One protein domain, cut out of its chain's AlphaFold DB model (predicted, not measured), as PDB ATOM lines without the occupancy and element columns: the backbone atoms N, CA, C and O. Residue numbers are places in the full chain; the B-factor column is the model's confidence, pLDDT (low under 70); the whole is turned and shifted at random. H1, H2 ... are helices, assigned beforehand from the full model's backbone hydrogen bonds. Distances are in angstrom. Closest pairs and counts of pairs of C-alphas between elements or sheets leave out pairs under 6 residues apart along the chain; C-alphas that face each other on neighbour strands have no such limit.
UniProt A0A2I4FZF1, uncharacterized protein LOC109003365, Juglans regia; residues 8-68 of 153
ATOM      1  N   GLU A   8     -38.265 -43.478 -19.197       85.88
ATOM      2  CA  GLU A   8     -38.616 -42.289 -18.415       85.88
ATOM      3  C   GLU A   8     -38.867 -41.071 -19.310       85.88
ATOM      4  O   GLU A   8     -39.880 -40.400 -19.145       85.88
ATOM      5  N   MET A   9     -38.026 -40.851 -20.332       84.44
ATOM      6  CA  MET A   9     -38.245 -39.793 -21.327       84.44
ATOM      7  C   MET A   9     -39.590 -39.967 -22.045       84.44
ATOM      8  O   MET A   9     -40.288 -38.994 -22.305       84.44
ATOM      9  N   ASN A  10     -39.990 -41.208 -22.344       83.19
ATOM     10  CA  ASN A  10     -41.299 -41.479 -22.945       83.19
ATOM     11  C   ASN A  10     -42.452 -41.295 -21.950       83.19
ATOM     12  O   ASN A  10     -43.505 -40.795 -22.339       83.19
ATOM     13  N   ALA A  11     -42.274 -41.685 -20.684       85.94
ATOM     14  CA  ALA A  11     -43.273 -41.468 -19.639       85.94
ATOM     15  C   ALA A  11     -43.520 -39.970 -19.406       85.94
ATOM     16  O   ALA A  11     -44.661 -39.547 -19.221       85.94
ATOM     17  N   GLU A  12     -42.467 -39.160 -19.500       84.12
ATOM     18  CA  GLU A  12     -42.557 -37.712 -19.367       84.12
ATOM     19  C   GLU A  12     -43.339 -37.055 -20.515       84.12
ATOM     20  O   GLU A  12     -44.104 -36.128 -20.272       84.12
ATOM     21  N   LEU A  13     -43.233 -37.566 -21.745       77.25
ATOM     22  CA  LEU A  13     -43.993 -37.051 -22.896       77.25
ATOM     23  C   LEU A  13     -45.503 -37.343 -22.825       77.25
ATOM     24  O   LEU A  13     -46.282 -36.706 -23.534       77.25
ATOM     25  N   ILE A  14     -45.917 -38.315 -22.008       81.56
ATOM     26  CA  ILE A  14     -47.320 -38.746 -21.878       81.56
ATOM     27  C   ILE A  14     -48.004 -38.068 -20.674       81.56
ATOM     28  O   ILE A  14     -49.226 -38.150 -20.528       81.56
ATOM     29  N   LYS A  15     -47.252 -37.362 -19.815       85.81
ATOM     30  CA  LYS A  15     -47.817 -36.689 -18.638       85.81
ATOM     31  C   LYS A  15     -48.794 -35.570 -19.052       85.81
ATOM     32  O   LYS A  15     -48.543 -34.865 -20.030       85.81
ATOM     33  N   PRO A  16     -49.916 -35.384 -18.333       84.12
ATOM     34  CA  PRO A  16     -50.817 -34.268 -18.586       84.12
ATOM     35  C   PRO A  16     -50.124 -32.938 -18.267       84.12
ATOM     36  O   PRO A  16     -49.505 -32.792 -17.216       84.12
ATOM     37  N   TYR A  17     -50.258 -31.966 -19.167       82.12
ATOM     38  CA  TYR A  17     -49.659 -30.642 -19.012       82.12
ATOM     39  C   TYR A  17     -50.335 -29.838 -17.899       82.12
ATOM     40  O   TYR A  17     -51.566 -29.776 -17.817       82.12
ATOM     41  N   ILE A  18     -49.527 -29.163 -17.084       87.56
ATOM     42  CA  ILE A  18     -50.005 -28.273 -16.022       87.56
ATOM     43  C   ILE A  18     -50.165 -26.855 -16.590       87.56
ATOM     44  O   ILE A  18     -49.386 -26.414 -17.433       87.56
ATOM     45  N   ALA A  19     -51.147 -26.090 -16.099       79.31
ATOM     46  CA  ALA A  19     -51.395 -24.714 -16.548       79.31
ATOM     47  C   ALA A  19     -50.141 -23.817 -16.499       79.31
ATOM     48  O   ALA A  19     -49.950 -22.973 -17.371       79.31
ATOM     49  N   VAL A  20     -49.262 -24.023 -15.512       79.62
ATOM     50  CA  VAL A  20     -47.993 -23.290 -15.378       79.62
ATOM     51  C   VAL A  20     -47.021 -23.630 -16.511       79.62
ATOM     52  O   VAL A  20     -46.417 -22.721 -17.072       79.62
ATOM     53  N   GLU A  21     -46.906 -24.905 -16.890       79.69
ATOM     54  CA  GLU A  21     -46.056 -25.344 -18.006       79.69
ATOM     55  C   GLU A  21     -46.571 -24.774 -19.332       79.69
ATOM     56  O   GLU A  21     -45.793 -24.258 -20.132       79.69
ATOM     57  N   VAL A  22     -47.893 -24.784 -19.531       75.75
ATOM     58  CA  VAL A  22     -48.525 -24.178 -20.711       75.75
ATOM     59  C   VAL A  22     -48.257 -22.674 -20.751       75.75
ATOM     60  O   VAL A  22     -47.864 -22.151 -21.790       75.75
ATOM     61  N   LEU A  23     -48.412 -21.965 -19.631       73.50
ATOM     62  CA  LEU A  23     -48.121 -20.530 -19.555       73.50
ATOM     63  C   LEU A  23     -46.647 -20.219 -19.821       73.50
ATOM     64  O   LEU A  23     -46.350 -19.238 -20.503       73.50
ATOM     65  N   GLN A  24     -45.733 -21.036 -19.301       75.44
ATOM     66  CA  GLN A  24     -44.303 -20.879 -19.531       75.44
ATOM     67  C   GLN A  24     -43.959 -21.106 -21.007       75.44
ATOM     68  O   GLN A  24     -43.327 -20.246 -21.617       75.44
ATOM     69  N   ALA A  25     -44.465 -22.180 -21.614       73.44
ATOM     70  CA  ALA A  25     -44.288 -22.454 -23.038       73.44
ATOM     71  C   ALA A  25     -44.875 -21.334 -23.914       73.44
ATOM     72  O   ALA A  25     -44.223 -20.869 -24.846       73.44
ATOM     73  N   LEU A  26     -46.072 -20.829 -23.586       69.69
ATOM     74  CA  LEU A  26     -46.692 -19.711 -24.304       69.69
ATOM     75  C   LEU A  26     -45.857 -18.425 -24.193       69.69
ATOM     76  O   LEU A  26     -45.696 -17.716 -25.185       69.69
ATOM     77  N   LYS A  27     -45.300 -18.126 -23.012       69.38
ATOM     78  CA  LYS A  27     -44.372 -16.997 -22.823       69.38
ATOM     79  C   LYS A  27     -43.081 -17.191 -23.613       69.38
ATOM     80  O   LYS A  27     -42.556 -16.236 -24.180       69.38
ATOM     81  N   GLU A  28     -42.566 -18.413 -23.660       68.38
ATOM     82  CA  GLU A  28     -41.338 -18.738 -24.379       68.38
ATOM     83  C   GLU A  28     -41.488 -18.711 -25.894       68.38
ATOM     84  O   GLU A  28     -40.516 -18.411 -26.581       68.38
ATOM     85  N   MET A  29     -42.679 -18.997 -26.402       66.62
ATOM     86  CA  MET A  29     -42.994 -18.987 -27.826       66.62
ATOM     87  C   MET A  29     -43.603 -17.652 -28.294       66.62
ATOM     88  O   MET A  29     -43.938 -17.516 -29.471       66.62
ATOM     89  N   HIS A  30     -43.755 -16.667 -27.399       66.69
ATOM     90  CA  HIS A  30     -44.391 -15.389 -27.711       66.69
ATOM     91  C   HIS A  30     -43.699 -14.698 -28.905       66.69
ATOM     92  O   HIS A  30     -42.476 -14.554 -28.902       66.69
ATOM     93  N   PRO A  31     -44.444 -14.193 -29.907       62.97
ATOM     94  CA  PRO A  31     -43.876 -13.702 -31.168       62.97
ATOM     95  C   PRO A  31     -43.027 -12.430 -31.032       62.97
ATOM     96  O   PRO A  31     -42.305 -12.075 -31.960       62.97
ATOM     97  N   ASN A  32     -43.111 -11.734 -29.891       61.62
ATOM     98  CA  ASN A  32     -42.245 -10.594 -29.554       61.62
ATOM     99  C   ASN A  32     -41.047 -10.983 -28.671       61.62
ATOM    100  O   ASN A  32     -40.319 -10.098 -28.226       61.62
ATOM    101  N   LYS A  33     -40.856 -12.272 -28.360       63.62
ATOM    102  CA  LYS A  33     -39.618 -12.723 -27.723       63.62
ATOM    103  C   LYS A  33     -38.464 -12.528 -28.710       63.62
ATOM    104  O   LYS A  33     -38.663 -12.511 -29.926       63.62
ATOM    105  N   THR A  34     -37.273 -12.328 -28.158       54.97
ATOM    106  CA  THR A  34     -35.998 -12.252 -28.870       54.97
ATOM    107  C   THR A  34     -35.894 -13.334 -29.942       54.97
ATOM    108  O   THR A  34     -36.487 -14.404 -29.797       54.97
ATOM    109  N   LEU A  35     -35.128 -13.023 -30.994       59.38
ATOM    110  CA  LEU A  35     -34.786 -13.926 -32.092       59.38
ATOM    111  C   LEU A  35     -34.606 -15.358 -31.568       59.38
ATOM    112  O   LEU A  35     -34.017 -15.535 -30.497       59.38
ATOM    113  N   GLY A  36     -35.115 -16.361 -32.294       62.44
ATOM    114  CA  GLY A  36     -34.899 -17.762 -31.920       62.44
ATOM    115  C   GLY A  36     -33.408 -18.050 -31.675       62.44
ATOM    116  O   GLY A  36     -32.569 -17.230 -32.047       62.44
ATOM    117  N   PRO A  37     -33.037 -19.198 -31.088       60.88
ATOM    118  CA  PRO A  37     -31.629 -19.536 -30.833       60.88
ATOM    119  C   PRO A  37     -30.711 -19.331 -32.060       60.88
ATOM    120  O   PRO A  37     -29.543 -18.998 -31.890       60.88
ATOM    121  N   ASP A  38     -31.273 -19.409 -33.273       74.06
ATOM    122  CA  ASP A  38     -30.598 -19.196 -34.561       74.06
ATOM    123  C   ASP A  38     -30.773 -17.790 -35.183       74.06
ATOM    124  O   ASP A  38     -30.503 -17.591 -36.366       74.06
ATOM    125  N   GLY A  39     -31.294 -16.800 -34.455       76.31
ATOM    126  CA  GLY A  39     -31.505 -15.452 -34.995       76.31
ATOM    127  C   GLY A  39     -32.779 -15.281 -35.845       76.31
ATOM    128  O   GLY A  39     -32.984 -14.223 -36.434       76.31
ATOM    129  N   GLN A  40     -33.645 -16.295 -35.938       74.19
ATOM    130  CA  GLN A  40     -34.824 -16.266 -36.815       74.19
ATOM    131  C   GLN A  40     -36.043 -15.587 -36.173       74.19
ATOM    132  O   GLN A  40     -36.273 -15.691 -34.966       74.19
ATOM    133  N   GLN A  41     -36.854 -14.927 -37.009       73.06
ATOM    134  CA  GLN A  41     -38.132 -14.321 -36.630       73.06
ATOM    135  C   GLN A  41     -39.306 -15.008 -37.320       73.06
ATOM    136  O   GLN A  41     -39.238 -15.434 -38.473       73.06
ATOM    137  N   LEU A  42     -40.419 -15.058 -36.601       73.00
ATOM    138  CA  LEU A  42     -41.685 -15.565 -37.092       73.00
ATOM    139  C   LEU A  42     -42.312 -14.603 -38.112       73.00
ATOM    140  O   LEU A  42     -42.515 -13.421 -37.831       73.00
ATOM    141  N   ASN A  43     -42.679 -15.121 -39.287       76.44
ATOM    142  CA  ASN A  43     -43.448 -14.353 -40.263       76.44
ATOM    143  C   ASN A  43     -44.929 -14.323 -39.850       76.44
ATOM    144  O   ASN A  43     -45.652 -15.306 -40.018       76.44
ATOM    145  N   ARG A  44     -45.375 -13.171 -39.343       71.69
ATOM    146  CA  ARG A  44     -46.733 -12.959 -38.813       71.69
ATOM    147  C   ARG A  44     -47.830 -13.070 -39.869       71.69
ATOM    148  O   ARG A  44     -48.944 -13.444 -39.529       71.69
ATOM    149  N   GLU A  45     -47.517 -12.807 -41.135       72.38
ATOM    150  CA  GLU A  45     -48.470 -12.947 -42.244       72.38
ATOM    151  C   GLU A  45     -48.712 -14.413 -42.614       72.38
ATOM    152  O   GLU A  45     -49.750 -14.749 -43.176       72.38
ATOM    153  N   LYS A  46     -47.754 -15.298 -42.307       72.56
ATOM    154  CA  LYS A  46     -47.839 -16.735 -42.611       72.56
ATOM    155  C   LYS A  46     -48.319 -17.581 -41.435       72.56
ATOM    156  O   LYS A  46     -48.615 -18.758 -41.629       72.56
ATOM    157  N   ILE A  47     -48.359 -17.022 -40.225       73.62
ATOM    158  CA  ILE A  47     -48.822 -17.747 -39.042       73.62
ATOM    159  C   ILE A  47     -50.336 -17.674 -38.962       73.62
ATOM    160  O   ILE A  47     -50.933 -16.603 -38.911       73.62
ATOM    161  N   ALA A  48     -50.934 -18.852 -38.868       73.25
ATOM    162  CA  ALA A  48     -52.350 -19.037 -38.645       73.25
ATOM    163  C   ALA A  48     -52.550 -19.853 -37.368       73.25
ATOM    164  O   ALA A  48     -51.871 -20.859 -37.158       73.25
ATOM    165  N   MET A  49     -53.515 -19.454 -36.542       74.56
ATOM    166  CA  MET A  49     -53.947 -20.244 -35.389       74.56
ATOM    167  C   MET A  49     -55.352 -20.791 -35.616       74.56
ATOM    168  O   MET A  49     -56.280 -20.061 -35.965       74.56
ATOM    169  N   GLY A  50     -55.501 -22.098 -35.412       74.06
ATOM    170  CA  GLY A  50     -56.783 -22.788 -35.442       74.06
ATOM    171  C   GLY A  50     -57.243 -23.129 -34.029       74.06
ATOM    172  O   GLY A  50     -56.462 -23.638 -33.231       74.06
ATOM    173  N   PHE A  51     -58.521 -22.896 -33.737       76.69
ATOM    174  CA  PHE A  51     -59.130 -23.251 -32.454       76.69
ATOM    175  C   PHE A  51     -60.124 -24.398 -32.625       76.69
ATOM    176  O   PHE A  51     -60.842 -24.471 -33.626       76.69
ATOM    177  N   SER A  52     -60.197 -25.284 -31.629       78.12
ATOM    178  CA  SER A  52     -61.240 -26.309 -31.582       78.12
ATOM    179  C   SER A  52     -62.608 -25.671 -31.322       78.12
ATOM    180  O   SER A  52     -62.706 -24.553 -30.817       78.12
ATOM    181  N   ALA A  53     -63.686 -26.393 -31.640       77.56
ATOM    182  CA  ALA A  53     -65.048 -25.917 -31.400       77.56
ATOM    183  C   ALA A  53     -65.343 -25.644 -29.910       77.56
ATOM    184  O   ALA A  53     -66.227 -24.850 -29.614       77.56
ATOM    185  N   ASN A  54     -64.576 -26.255 -29.004       84.81
ATOM    186  CA  ASN A  54     -64.806 -26.221 -27.560       84.81
ATOM    187  C   ASN A  54     -64.179 -25.004 -26.866       84.81
ATOM    188  O   ASN A  54     -64.415 -24.803 -25.681       84.81
ATOM    189  N   VAL A  55     -63.369 -24.207 -27.571       82.50
ATOM    190  CA  VAL A  55     -62.788 -22.981 -27.003       82.50
ATOM    191  C   VAL A  55     -63.818 -21.860 -27.099       82.50
ATOM    192  O   VAL A  55     -64.341 -21.610 -28.190       82.50
ATOM    193  N   ASP A  56     -64.095 -21.170 -25.998       87.50
ATOM    194  CA  ASP A  56     -64.994 -20.018 -25.969       87.50
ATOM    195  C   ASP A  56     -64.425 -18.825 -26.748       87.50
ATOM    196  O   ASP A  56     -63.216 -18.677 -26.944       87.50
ATOM    197  N   GLN A  57     -65.313 -17.959 -27.228       85.12
ATOM    198  CA  GLN A  57     -64.929 -16.861 -28.111       85.12
ATOM    199  C   GLN A  57     -64.057 -15.806 -27.416       85.12
ATOM    200  O   GLN A  57     -63.179 -15.233 -28.062       85.12
ATOM    201  N   ASN A  58     -64.241 -15.601 -26.111       86.88
ATOM    202  CA  ASN A  58     -63.461 -14.635 -25.340       86.88
ATOM    203  C   ASN A  58     -62.003 -15.088 -25.221       86.88
ATOM    204  O   ASN A  58     -61.090 -14.316 -25.518       86.88
ATOM    205  N   ASN A  59     -61.777 -16.359 -24.894       84.12
ATOM    206  CA  ASN A  59     -60.445 -16.943 -24.827       84.12
ATOM    207  C   ASN A  59     -59.788 -17.016 -26.207       84.12
ATOM    208  O   ASN A  59     -58.595 -16.733 -26.319       84.12
ATOM    209  N   ARG A  60     -60.542 -17.302 -27.280       82.94
ATOM    210  CA  ARG A  60     -60.001 -17.206 -28.651       82.94
ATOM    211  C   ARG A  60     -59.485 -15.804 -28.943       82.94
ATOM    212  O   ARG A  60     -58.367 -15.671 -29.429       82.94
ATOM    213  N   GLN A  61     -60.270 -14.773 -28.639       81.81
ATOM    214  CA  GLN A  61     -59.873 -13.394 -28.908       81.81
ATOM    215  C   GLN A  61     -58.683 -12.967 -28.041       81.81
ATOM    216  O   GLN A  61     -57.759 -12.343 -28.554       81.81
ATOM    217  N   ALA A  62     -58.661 -13.351 -26.762       83.06
ATOM    218  CA  ALA A  62     -57.539 -13.081 -25.866       83.06
ATOM    219  C   ALA A  62     -56.233 -13.707 -26.383       83.06
ATOM    220  O   ALA A  62     -55.203 -13.036 -26.435       83.06
ATOM    221  N   ILE A  63     -56.285 -14.964 -26.838       79.75
ATOM    222  CA  ILE A  63     -55.130 -15.659 -27.418       79.75
ATOM    223  C   ILE A  63     -54.744 -15.028 -28.763       79.75
ATOM    224  O   ILE A  63     -53.571 -14.755 -28.991       79.75
ATOM    225  N   MET A  64     -55.690 -14.717 -29.649       78.31
ATOM    226  CA  MET A  64     -55.364 -14.065 -30.926       78.31
ATOM    227  C   MET A  64     -54.712 -12.690 -30.733       78.31
ATOM    228  O   MET A  64     -53.742 -12.378 -31.424       78.31
ATOM    229  N   ASN A  65     -55.192 -11.905 -29.764       78.81
ATOM    230  CA  ASN A  65     -54.620 -10.604 -29.424       78.81
ATOM    231  C   ASN A  65     -53.203 -10.744 -28.849       78.81
ATOM    232  O   ASN A  65     -52.311  -9.998 -29.247       78.81
ATOM    233  N   LEU A  66     -52.976 -11.723 -27.964       75.25
ATOM    234  CA  LEU A  66     -51.654 -11.998 -27.393       75.25
ATOM    235  C   LEU A  66     -50.625 -12.342 -28.484       75.25
ATOM    236  O   LEU A  66     -49.492 -11.880 -28.452       75.25
ATOM    237  N   TRP A  67     -51.030 -13.123 -29.481       71.31
ATOM    238  CA  TRP A  67     -50.134 -13.635 -30.520       71.31
ATOM    239  C   TRP A  67     -50.093 -12.782 -31.793       71.31
ATOM    240  O   TRP A  67     -49.371 -13.124 -32.729       71.31
ATOM    241  N   CYS A  68     -50.836 -11.668 -31.839       66.00
ATOM    242  CA  CYS A  68     -50.902 -10.763 -32.994       66.00
ATOM    243  C   CYS A  68     -51.169 -11.496 -34.326       66.00
ATOM    244  O   CYS A  68     -50.613 -11.129 -35.362       66.00
TER     245      CYS A  68
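AT A GLANCE: This is residues 8 to 68 of the 153 residues of the protein "uncharacterized protein LOC109003365" of Juglans regia (UniProt A0A2I4FZF1). Three short helices are strung along an open, winding chain: residues 8 to 25, holding H1 and residues 19 to 25 of H2, stick out as an arm, and a long loop, residues 29 to 56, leads from H2 round to H3. The printed part has 61 residues, with H1, H2 and H3 in order and no named strand; it is all helix, though under half of the residues are in named elements. It is loose, radius of gyration of the C-alphas 14.3 A, and flat, spanning 39 by 35 by 19 A.

IN THESE COORDINATES: Find C-alpha 8 at (-38.616, -42.289, -18.415); there H1, residues 8 to 14, begins. H2, residues 19 to 28, runs 14.1 A. H3, residues 57 to 67, runs 15.3 A to C-alpha 67 at (-50.134, -13.635, -30.520).

HOW THE PARTS SIT: H1, H2 and H3 are apart from one another. In each, every O i to N i+4 pair is within hydrogen-bond range.

THE WHOLE: The C-alphas farthest apart, Glu 8 and Glu 45, are 39.1 A apart. The printed part has no cut. The link H1 to H2 is tight, H2 to H3 long. Look for pLDDT under 70 at residues 26 to 37 and 68.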